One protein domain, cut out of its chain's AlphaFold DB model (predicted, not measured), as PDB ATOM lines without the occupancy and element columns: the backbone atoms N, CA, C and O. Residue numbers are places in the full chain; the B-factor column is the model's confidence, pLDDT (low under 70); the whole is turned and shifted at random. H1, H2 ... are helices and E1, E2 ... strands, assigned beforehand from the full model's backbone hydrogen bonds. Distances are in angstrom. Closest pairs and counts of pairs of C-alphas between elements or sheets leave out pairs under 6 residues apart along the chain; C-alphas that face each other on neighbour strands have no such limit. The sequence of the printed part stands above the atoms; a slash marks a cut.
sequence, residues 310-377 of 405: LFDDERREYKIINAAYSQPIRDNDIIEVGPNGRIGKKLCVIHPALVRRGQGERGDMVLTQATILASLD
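Overview. This is residues 310 to 377 of the 405 residues of an uncharacterized protein of Endocarpon pusillum (strain Z07020 / HMAS-L-300199) (UniProt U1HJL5). A small, strongly twisted three-stranded sheet, E1, E5 and E2, makes the body, with the short helix H1 at its margin, and the two-stranded hairpin E3 and E4 forms an arm that reaches away from it and makes much of the length. A long stretch without a named element, residues 323 to 341, loops out from E1 and comes back into E2. The printed part has 68 residues, with one named helix and five named strands in the order H1, E1, E2, E3, E4, E5; the three-stranded sheet has the order E1, E5, E2 and is mixed. The class is mostly strand, though under half of the residues are in named elements. The whole is loose, with a radius of gyration of the C-alphas of 14.0 A, and spans 48 by 19 by 18 A.

Arrangement. Residues 310 to 311 form a short antiparallel pairing with residues 342 to 344 of E2, residues 342 to 350. H1, residues 314 to 317, is on the three-stranded sheet but only grazes it; it is too short for an O i to N i+4 pair, and its one O i to N i+3 pair is within hydrogen-bond range. E1, residues 319 to 322, is an edge strand, parallel to E5, residues 371 to 376, at 35 degrees, with N 321 and O 372 2.8 A apart, within hydrogen-bond range. Residues 321 to 322 of E1 also pair antiparallel with residues 327 to 328. E2, the other edge strand, bends by 75 degrees at residue 347. E2 and the inner strand E5 are antiparallel at 143 degrees, with N 350 and O 371 2.7 A apart and N 345 and O 375 2.8 A apart. E3, residues 354 to 357, and E4, residues 364 to 367, are a hairpin, antiparallel at 139 degrees, with N 357 and O 364 2.8 A apart. H1 and E5 are near each other, while E1 is apart from both E3 and E4.

Along the chain. H1 begins at C-alpha 314, (113.894, 118.419, 84.463). H1, E1, E3 and E4 have 4 residues each. E2 is the longest strand by residues, with 9, and measures 19.6 A from first to last C-alpha; E5, with 6 residues, measures 14.7 A. E3 begins at C-alpha 354, (108.387, 114.577, 104.245), and E5 ends at C-alpha 376, (109.181, 107.588, 78.458).

Size, cuts and confidence. The two C-alphas farthest apart, those of Pro 339 and Glu 361, are 48.6 A apart. The printed part has no cut. E1 to E2 is a long link of 19 residues. Mean pLDDT of the printed part is 74.8, and residues 348 to 368 are under 70.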
ATOM      1  N   LEU A 310     107.698 115.887  79.400       82.94
ATOM      2  CA  LEU A 310     108.893 115.748  80.227       82.94
ATOM      3  C   LEU A 310     110.128 116.057  79.380       82.94
ATOM      4  O   LEU A 310     110.349 115.388  78.362       82.94
ATOM      5  N   PHE A 311     110.919 117.034  79.810       88.25
ATOM      6  CA  PHE A 311     112.179 117.418  79.173       88.25
ATOM      7  C   PHE A 311     113.387 116.854  79.937       88.25
ATOM      8  O   PHE A 311     113.281 116.518  81.115       88.25
ATOM      9  N   ASP A 312     114.531 116.715  79.261       86.25
ATOM     10  CA  ASP A 312     115.764 116.187  79.876       86.25
ATOM     11  C   ASP A 312     116.286 117.084  81.010       86.25
ATOM     12  O   ASP A 312     116.754 116.589  82.032       86.25
ATOM     13  N   ASP A 313     116.124 118.399  80.880       83.75
ATOM     14  CA  ASP A 313     116.566 119.401  81.856       83.75
ATOM     15  C   ASP A 313     115.944 119.146  83.247       83.75
ATOM     16  O   ASP A 313     116.616 119.215  84.280       83.75
ATOM     17  N   GLU A 314     114.677 118.724  83.260       78.19
ATOM     18  CA  GLU A 314     113.894 118.419  84.463       78.19
ATOM     19  C   GLU A 314     114.396 117.160  85.193       78.19
ATOM     20  O   GLU A 314     114.098 116.951  86.369       78.19
ATOM     21  N   ARG A 315     115.215 116.319  84.552       80.62
ATOM     22  CA  ARG A 315     115.816 115.134  85.188       80.62
ATOM     23  C   ARG A 315     116.725 115.483  86.359       80.62
ATOM     24  O   ARG A 315     116.886 114.669  87.264       80.62
ATOM     25  N   ARG A 316     117.337 116.667  86.339       76.00
ATOM     26  CA  ARG A 316     118.209 117.132  87.429       76.00
ATOM     27  C   ARG A 316     117.406 117.704  88.593       76.00
ATOM     28  O   ARG A 316     117.845 117.642  89.739       76.00
ATOM     29  N   GLU A 317     116.230 118.241  88.294       75.69
ATOM     30  CA  GLU A 317     115.364 118.938  89.244       75.69
ATOM     31  C   GLU A 317     114.361 118.015  89.932       75.69
ATOM     32  O   GLU A 317     113.920 118.316  91.044       75.69
ATOM     33  N   TYR A 318     114.076 116.851  89.345       82.00
ATOM     34  CA  TYR A 318     113.100 115.899  89.861       82.00
ATOM     35  C   TYR A 318     113.632 114.470  89.911       82.00
ATOM     36  O   TYR A 318     114.366 114.010  89.039       82.00
ATOM     37  N   LYS A 319     113.150 113.697  90.886       85.56
ATOM     38  CA  LYS A 319     113.314 112.242  90.872       85.56
ATOM     39  C   LYS A 319     112.325 111.646  89.874       85.56
ATOM     40  O   LYS A 319     111.124 111.692  90.103       85.56
ATOM     41  N   ILE A 320     112.789 111.038  88.788       87.62
ATOM     42  CA  ILE A 320     111.882 110.486  87.767       87.62
ATOM     43  C   ILE A 320     111.725 108.974  87.953       87.62
ATOM     44  O   ILE A 320     112.716 108.254  88.068       87.62
ATOM     45  N   ILE A 321     110.488 108.477  87.958       85.69
ATOM     46  CA  ILE A 321     110.144 107.051  87.952       85.69
ATOM     47  C   ILE A 321     109.563 106.700  86.586       85.69
ATOM     48  O   ILE A 321     108.578 107.295  86.147       85.69
ATOM     49  N   ASN A 322     110.157 105.711  85.920       86.44
ATOM     50  CA  ASN A 322     109.618 105.198  84.667       86.44
ATOM     51  C   ASN A 322     108.434 104.266  84.953       86.44
ATOM     52  O   ASN A 322     108.610 103.215  85.574       86.44
ATOM     53  N   ALA A 323     107.254 104.625  84.451       80.00
ATOM     54  CA  ALA A 323     106.018 103.870  84.623       80.00
ATOM     55  C   ALA A 323     106.083 102.442  84.053       80.00
ATOM     56  O   ALA A 323     105.444 101.549  84.597       80.00
ATOM     57  N   ALA A 324     106.878 102.198  83.004       78.94
ATOM     58  CA  ALA A 324     106.981 100.873  82.385       78.94
ATOM     59  C   ALA A 324     107.686  99.837  83.281       78.94
ATOM     60  O   ALA A 324     107.390  98.649  83.199       78.94
ATOM     61  N   TYR A 325     108.622 100.281  84.127       79.56
ATOM     62  CA  TYR A 325     109.449  99.393  84.956       79.56
ATOM     63  C   TYR A 325     109.289  99.636  86.457       79.56
ATOM     64  O   TYR A 325     109.929  98.947  87.248       79.56
ATOM     65  N   SER A 326     108.492 100.633  86.853       73.19
ATOM     66  CA  SER A 326     108.309 101.067  88.244       73.19
ATOM     67  C   SER A 326     109.631 101.301  88.982       73.19
ATOM     68  O   SER A 326     109.766 101.010  90.168       73.19
ATOM     69  N   GLN A 327     110.643 101.801  88.269       80.81
ATOM     70  CA  GLN A 327     111.977 102.033  88.813       80.81
ATOM     71  C   GLN A 327     112.411 103.483  88.600       80.81
ATOM     72  O   GLN A 327     112.113 104.060  87.547       80.81
ATOM     73  N   PRO A 328     113.130 104.071  89.575       85.88
ATOM     74  CA  PRO A 328     113.702 105.391  89.408       85.88
ATOM     75  C   PRO A 328     114.770 105.360  88.316       85.88
ATOM     76  O   PRO A 328     115.573 104.424  88.229       85.88
ATOM     77  N   ILE A 329     114.770 106.406  87.503       87.81
ATOM     78  CA  ILE A 329     115.836 106.710  86.562       87.81
ATOM     79  C   ILE A 329     117.056 107.135  87.375       87.81
ATOM     80  O   ILE A 329     116.971 108.034  88.207       87.81
ATOM     81  N   ARG A 330     118.191 106.475  87.150       88.19
ATOM     82  CA  ARG A 330     119.464 106.823  87.798       88.19
ATOM     83  C   ARG A 330     120.198 107.872  86.979       88.19
ATOM     84  O   ARG A 330     120.037 107.912  85.766       88.19
ATOM     85  N   ASP A 331     121.095 108.631  87.591       84.19
ATOM     86  CA  ASP A 331     121.905 109.635  86.874       84.19
ATOM     87  C   ASP A 331     122.755 109.027  85.746       84.19
ATOM     88  O   ASP A 331     122.955 109.646  84.708       84.19
ATOM     89  N   ASN A 332     123.177 107.768  85.907       86.06
ATOM     90  CA  ASN A 332     123.987 107.041  84.921       86.06
ATOM     91  C   ASN A 332     123.163 106.287  83.863       86.06
ATOM     92  O   ASN A 332     123.740 105.607  83.012       86.06
ATOM     93  N   ASP A 333     121.832 106.332  83.937       87.25
ATOM     94  CA  ASP A 333     120.980 105.701  82.932       87.25
ATOM     95  C   ASP A 333     121.038 106.506  81.621       87.25
ATOM     96  O   ASP A 333     121.000 107.741  81.631       87.25
ATOM     97  N   ILE A 334     121.125 105.813  80.484       87.81
ATOM     98  CA  ILE A 334     121.145 106.448  79.165       87.81
ATOM     99  C   ILE A 334     119.702 106.545  78.670       87.81
ATOM    100  O   ILE A 334     119.029 105.526  78.475       87.81
ATOM    101  N   ILE A 335     119.237 107.778  78.481       87.69
ATOM    102  CA  ILE A 335     117.918 108.105  77.934       87.69
ATOM    103  C   ILE A 335     118.135 108.734  76.572       87.69
ATOM    104  O   ILE A 335     118.981 109.613  76.412       87.69
ATOM    105  N   GLU A 336     117.370 108.285  75.588       90.00
ATOM    106  CA  GLU A 336     117.388 108.911  74.279       90.00
ATOM    107  C   GLU A 336     116.450 110.123  74.273       90.00
ATOM    108  O   GLU A 336     115.247 109.993  74.508       90.00
ATOM    109  N   VAL A 337     117.019 111.301  74.022       89.31
ATOM    110  CA  VAL A 337     116.302 112.578  73.997       89.31
ATOM    111  C   VAL A 337     115.834 112.869  72.573       89.31
ATOM    112  O   VAL A 337     116.611 112.786  71.622       89.31
ATOM    113  N   GLY A 338     114.553 113.197  72.411       86.94
ATOM    114  CA  GLY A 338     114.000 113.615  71.126       86.94
ATOM    115  C   GLY A 338     114.573 114.961  70.649       86.94
ATOM    116  O   GLY A 338     115.165 115.703  71.431       86.94
ATOM    117  N   PRO A 339     114.341 115.344  69.381       82.12
ATOM    118  CA  PRO A 339     114.925 116.550  68.775       82.12
ATOM    119  C   PRO A 339     114.552 117.864  69.481       82.12
ATOM    120  O   PRO A 339     115.245 118.861  69.316       82.12
ATOM    121  N   ASN A 340     113.493 117.861  70.297       84.12
ATOM    122  CA  ASN A 340     113.012 119.027  71.040       84.12
ATOM    123  C   ASN A 340     113.362 118.969  72.540       84.12
ATOM    124  O   ASN A 340     112.675 119.592  73.341       84.12
ATOM    125  N   GLY A 341     114.329 118.143  72.955       86.94
ATOM    126  CA  GLY A 341     114.666 117.966  74.378       86.94
ATOM    127  C   GLY A 341     113.673 117.097  75.163       86.94
ATOM    128  O   GLY A 341     113.867 116.835  76.347       86.94
ATOM    129  N   ARG A 342     112.595 116.638  74.515       90.06
ATOM    130  CA  ARG A 342     111.558 115.791  75.112       90.06
ATOM    131  C   ARG A 342     112.075 114.366  75.317       90.06
ATOM    132  O   ARG A 342     112.586 113.757  74.380       90.06
ATOM    133  N   ILE A 343     111.851 113.818  76.507       91.69
ATOM    134  CA  ILE A 343     112.165 112.422  76.857       91.69
ATOM    135  C   ILE A 343     110.917 111.571  77.127       91.69
ATOM    136  O   ILE A 343     110.984 110.340  77.144       91.69
ATOM    137  N   GLY A 344     109.762 112.203  77.334       91.25
ATOM    138  CA  GLY A 344     108.524 111.477  77.574       91.25
ATOM    139  C   GLY A 344     107.349 112.361  77.944       91.25
ATOM    140  O   GLY A 344     107.335 113.574  77.719       91.25
ATOM    141  N   LYS A 345     106.353 111.721  78.549       87.25
ATOM    142  CA  LYS A 345     105.155 112.344  79.086       87.25
ATOM    143  C   LYS A 345     105.110 112.183  80.601       87.25
ATOM    144  O   LYS A 345     105.220 111.073  81.122       87.25
ATOM    145  N   LYS A 346     104.873 113.284  81.305       83.81
ATOM    146  CA  LYS A 346     104.568 113.295  82.734       83.81
ATOM    147  C   LYS A 346     103.163 112.740  82.937       83.81
ATOM    148  O   LYS A 346     102.199 113.246  82.364       83.81
ATOM    149  N   LEU A 347     103.065 111.669  83.714       76.00
ATOM    150  CA  LEU A 347     101.790 111.064  84.094       76.00
ATOM    151  C   LEU A 347     101.291 111.652  85.411       76.00
ATOM    152  O   LEU A 347     100.103 111.905  85.555       76.00
ATOM    153  N   CYS A 348     102.207 111.876  86.354       69.56
ATOM    154  CA  CYS A 348     101.918 112.457  87.657       69.56
ATOM    155  C   CYS A 348     103.170 113.162  88.195       69.56
ATOM    156  O   CYS A 348     104.284 112.667  88.012       69.56
ATOM    157  N   VAL A 349     102.991 114.306  88.855       67.56
ATOM    158  CA  VAL A 349     104.047 115.000  89.601       67.56
ATOM    159  C   VAL A 349     103.683 114.951  91.077       67.56
ATOM    160  O   VAL A 349     102.614 115.398  91.483       67.56
ATOM    161  N   ILE A 350     104.580 114.391  91.871       62.81
ATOM    162  CA  ILE A 350     104.453 114.237  93.313       62.81
ATOM    163  C   ILE A 350     105.381 115.274  93.929       62.81
ATOM    164  O   ILE A 350     106.604 115.153  93.875       62.81
ATOM    165  N   HIS A 351     104.796 116.331  94.469       59.62
ATOM    166  CA  HIS A 351     105.527 117.394  95.149       59.62
ATOM    167  C   HIS A 351     106.154 116.882  96.458       59.62
ATOM    168  O   HIS A 351     105.729 115.838  96.957       59.62
ATOM    169  N   PRO A 352     107.220 117.540  96.956       53.09
ATOM    170  CA  PRO A 352     108.067 117.014  98.020       53.09
ATOM    171  C   PRO A 352     107.255 116.501  99.215       53.09
ATOM    172  O   PRO A 352     106.524 117.261  99.846       53.09
ATOM    173  N   ALA A 353     107.412 115.213  99.524       44.03
ATOM    174  CA  ALA A 353     106.894 114.607 100.741       44.03
ATOM    175  C   ALA A 353     107.971 114.657 101.833       44.03
ATOM    176  O   ALA A 353     109.173 114.545 101.545       44.03
ATOM    177  N   LEU A 354     107.538 114.816 103.084       47.38
ATOM    178  CA  LEU A 354     108.387 114.577 104.245       47.38
ATOM    179  C   LEU A 354     108.583 113.068 104.375       47.38
ATOM    180  O   LEU A 354     107.616 112.317 104.465       47.38
ATOM    181  N   VAL A 355     109.833 112.618 104.342       50.75
ATOM    182  CA  VAL A 355     110.163 111.196 104.442       50.75
ATOM    183  C   VAL A 355     111.095 111.014 105.620       50.75
ATOM    184  O   VAL A 355     112.140 111.664 105.699       50.75
ATOM    185  N   ARG A 356     110.726 110.117 106.532       46.50
ATOM    186  CA  ARG A 356     111.552 109.772 107.684       46.50
ATOM    187  C   ARG A 356     112.778 108.988 107.202       46.50
ATOM    188  O   ARG A 356     112.642 107.912 106.619       46.50
ATOM    189  N   ARG A 357     113.985 109.531 107.386       56.97
ATOM    190  CA  ARG A 357     115.256 108.859 107.065       56.97
ATOM    191  C   ARG A 357     115.972 108.442 108.349       56.97
ATOM    192  O   ARG A 357     116.348 109.278 109.158       56.97
ATOM    193  N   GLY A 358     116.201 107.140 108.498       53.62
ATOM    194  CA  GLY A 358     116.881 106.524 109.644       53.62
ATOM    195  C   GLY A 358     116.299 105.140 109.936       53.62
ATOM    196  O   GLY A 358     115.226 104.814 109.434       53.62
ATOM    197  N   GLN A 359     117.005 104.303 110.701       43.38
ATOM    198  CA  GLN A 359     116.430 103.064 111.238       43.38
ATOM    199  C   GLN A 359     115.899 103.303 112.656       43.38
ATOM    200  O   GLN A 359     116.602 103.879 113.485       43.38
ATOM    201  N   GLY A 360     114.682 102.823 112.924       53.59
ATOM    202  CA  GLY A 360     114.000 102.933 114.219       53.59
ATOM    203  C   GLY A 360     113.167 104.210 114.391       53.59
ATOM    204  O   GLY A 360     113.086 105.047 113.495       53.59
ATOM    205  N   GLU A 361     112.579 104.362 115.580       46.00
ATOM    206  CA  GLU A 361     111.642 105.436 115.985       46.00
ATOM    207  C   GLU A 361     112.253 106.860 115.953       46.00
ATOM    208  O   GLU A 361     111.565 107.866 116.103       46.00
ATOM    209  N   ARG A 362     113.567 106.987 115.712       50.03
ATOM    210  CA  ARG A 362     114.323 108.256 115.748       50.03
ATOM    211  C   ARG A 362     114.813 108.756 114.385       50.03
ATOM    212  O   ARG A 362     115.771 109.516 114.330       50.03
ATOM    213  N   GLY A 363     114.225 108.305 113.279       59.94
ATOM    214  CA  GLY A 363     114.590 108.851 111.967       59.94
ATOM    215  C   GLY A 363     114.182 110.322 111.831       59.94
ATOM    216  O   GLY A 363     113.085 110.684 112.257       59.94
ATOM    217  N   ASP A 364     115.037 111.138 111.213       50.88
ATOM    218  CA  ASP A 364     114.772 112.553 110.944       50.88
ATOM    219  C   ASP A 364     113.774 112.696 109.787       50.88
ATOM    220  O   ASP A 364     113.872 111.996 108.773       50.88
ATOM    221  N   MET A 365     112.825 113.625 109.905       47.41
ATOM    222  CA  MET A 365     111.918 113.983 108.811       47.41
ATOM    223  C   MET A 365     112.654 114.867 107.805       47.41
ATOM    224  O   MET A 365     113.052 115.988 108.118       47.41
ATOM    225  N   VAL A 366     112.843 114.369 106.583       54.50
ATOM    226  CA  VAL A 366     113.565 115.081 105.523       54.50
ATOM    227  C   VAL A 366     112.610 115.410 104.385       54.50
ATOM    228  O   VAL A 366     111.945 114.526 103.845       54.50
ATOM    229  N   LEU A 367     112.572 116.680 103.981       52.75
ATOM    230  CA  LEU A 367     111.870 117.102 102.773       52.75
ATOM    231  C   LEU A 367     112.594 116.522 101.552       52.75
ATOM    232  O   LEU A 367     113.767 116.816 101.313       52.75
ATOM    233  N   THR A 368     111.921 115.661 100.793       62.19
ATOM    234  CA  THR A 368     112.529 115.013  99.622       62.19
ATOM    235  C   THR A 368     112.224 115.752  98.337       62.19
ATOM    236  O   THR A 368     111.199 116.395  98.222       62.19
ATOM    237  N   GLN A 369     113.109 115.649  97.349       72.25
ATOM    238  CA  GLN A 369     112.890 116.201  96.013       72.25
ATOM    239  C   GLN A 369     111.572 115.689  95.406       72.25
ATOM    240  O   GLN A 369     111.219 114.516  95.568       72.25
ATOM    241  N   ALA A 370     110.862 116.557  94.680       72.94
ATOM    242  CA  ALA A 370     109.644 116.174  93.976       72.94
ATOM    243  C   ALA A 370     109.911 114.996  93.020       72.94
ATOM    244  O   ALA A 370     110.956 114.915  92.367       72.94
ATOM    245  N   THR A 371     108.968 114.060  92.963       78.19
ATOM    246  CA  THR A 371     109.060 112.837  92.169       78.19
ATOM    247  C   THR A 371     108.082 112.887  91.001       78.19
ATOM    248  O   THR A 371     106.892 113.082  91.200       78.19
ATOM    249  N   ILE A 372     108.548 112.670  89.776       82.19
ATOM    250  CA  ILE A 372     107.702 112.602  88.581       82.19
ATOM    251  C   ILE A 372     107.525 111.139  88.180       82.19
ATOM    252  O   ILE A 372     108.503 110.445  87.906       82.19
ATOM    253  N   LEU A 373     106.282 110.675  88.078       79.38
ATOM    254  CA  LEU A 373     105.956 109.447  87.361       79.38
ATOM    255  C   LEU A 373     105.804 109.778  85.876       79.38
ATOM    256  O   LEU A 373     104.962 110.600  85.500       79.38
ATOM    257  N   ALA A 374     106.596 109.132  85.028       87.12
ATOM    258  CA  ALA A 374     106.644 109.431  83.604       87.12
ATOM    259  C   ALA A 374     106.527 108.180  82.731       87.12
ATOM    260  O   ALA A 374     107.058 107.117  83.053       87.12
ATOM    261  N   SER A 375     105.865 108.335  81.586       90.62
ATOM    262  CA  SER A 375     105.939 107.404  80.462       90.62
ATOM    263  C   SER A 375     107.005 107.923  79.506       90.62
ATOM    264  O   SER A 375     106.859 109.012  78.955       90.62
ATOM    265  N   LEU A 376     108.103 107.188  79.357       91.56
ATOM    266  CA  LEU A 376     109.181 107.588  78.458       91.56
ATOM    267  C   LEU A 376     108.828 107.234  77.016       91.56
ATOM    268  O   LEU A 376     108.290 106.157  76.762       91.56
ATOM    269  N   ASP A 377     109.174 108.118  76.080       90.50
ATOM    270  CA  ASP A 377     108.930 107.869  74.654       90.50
ATOM    271  C   ASP A 377     109.798 106.698  74.144       90.50
ATOM    272  O   ASP A 377     109.431 106.009  73.191       90.50
TER     273      ASP A 377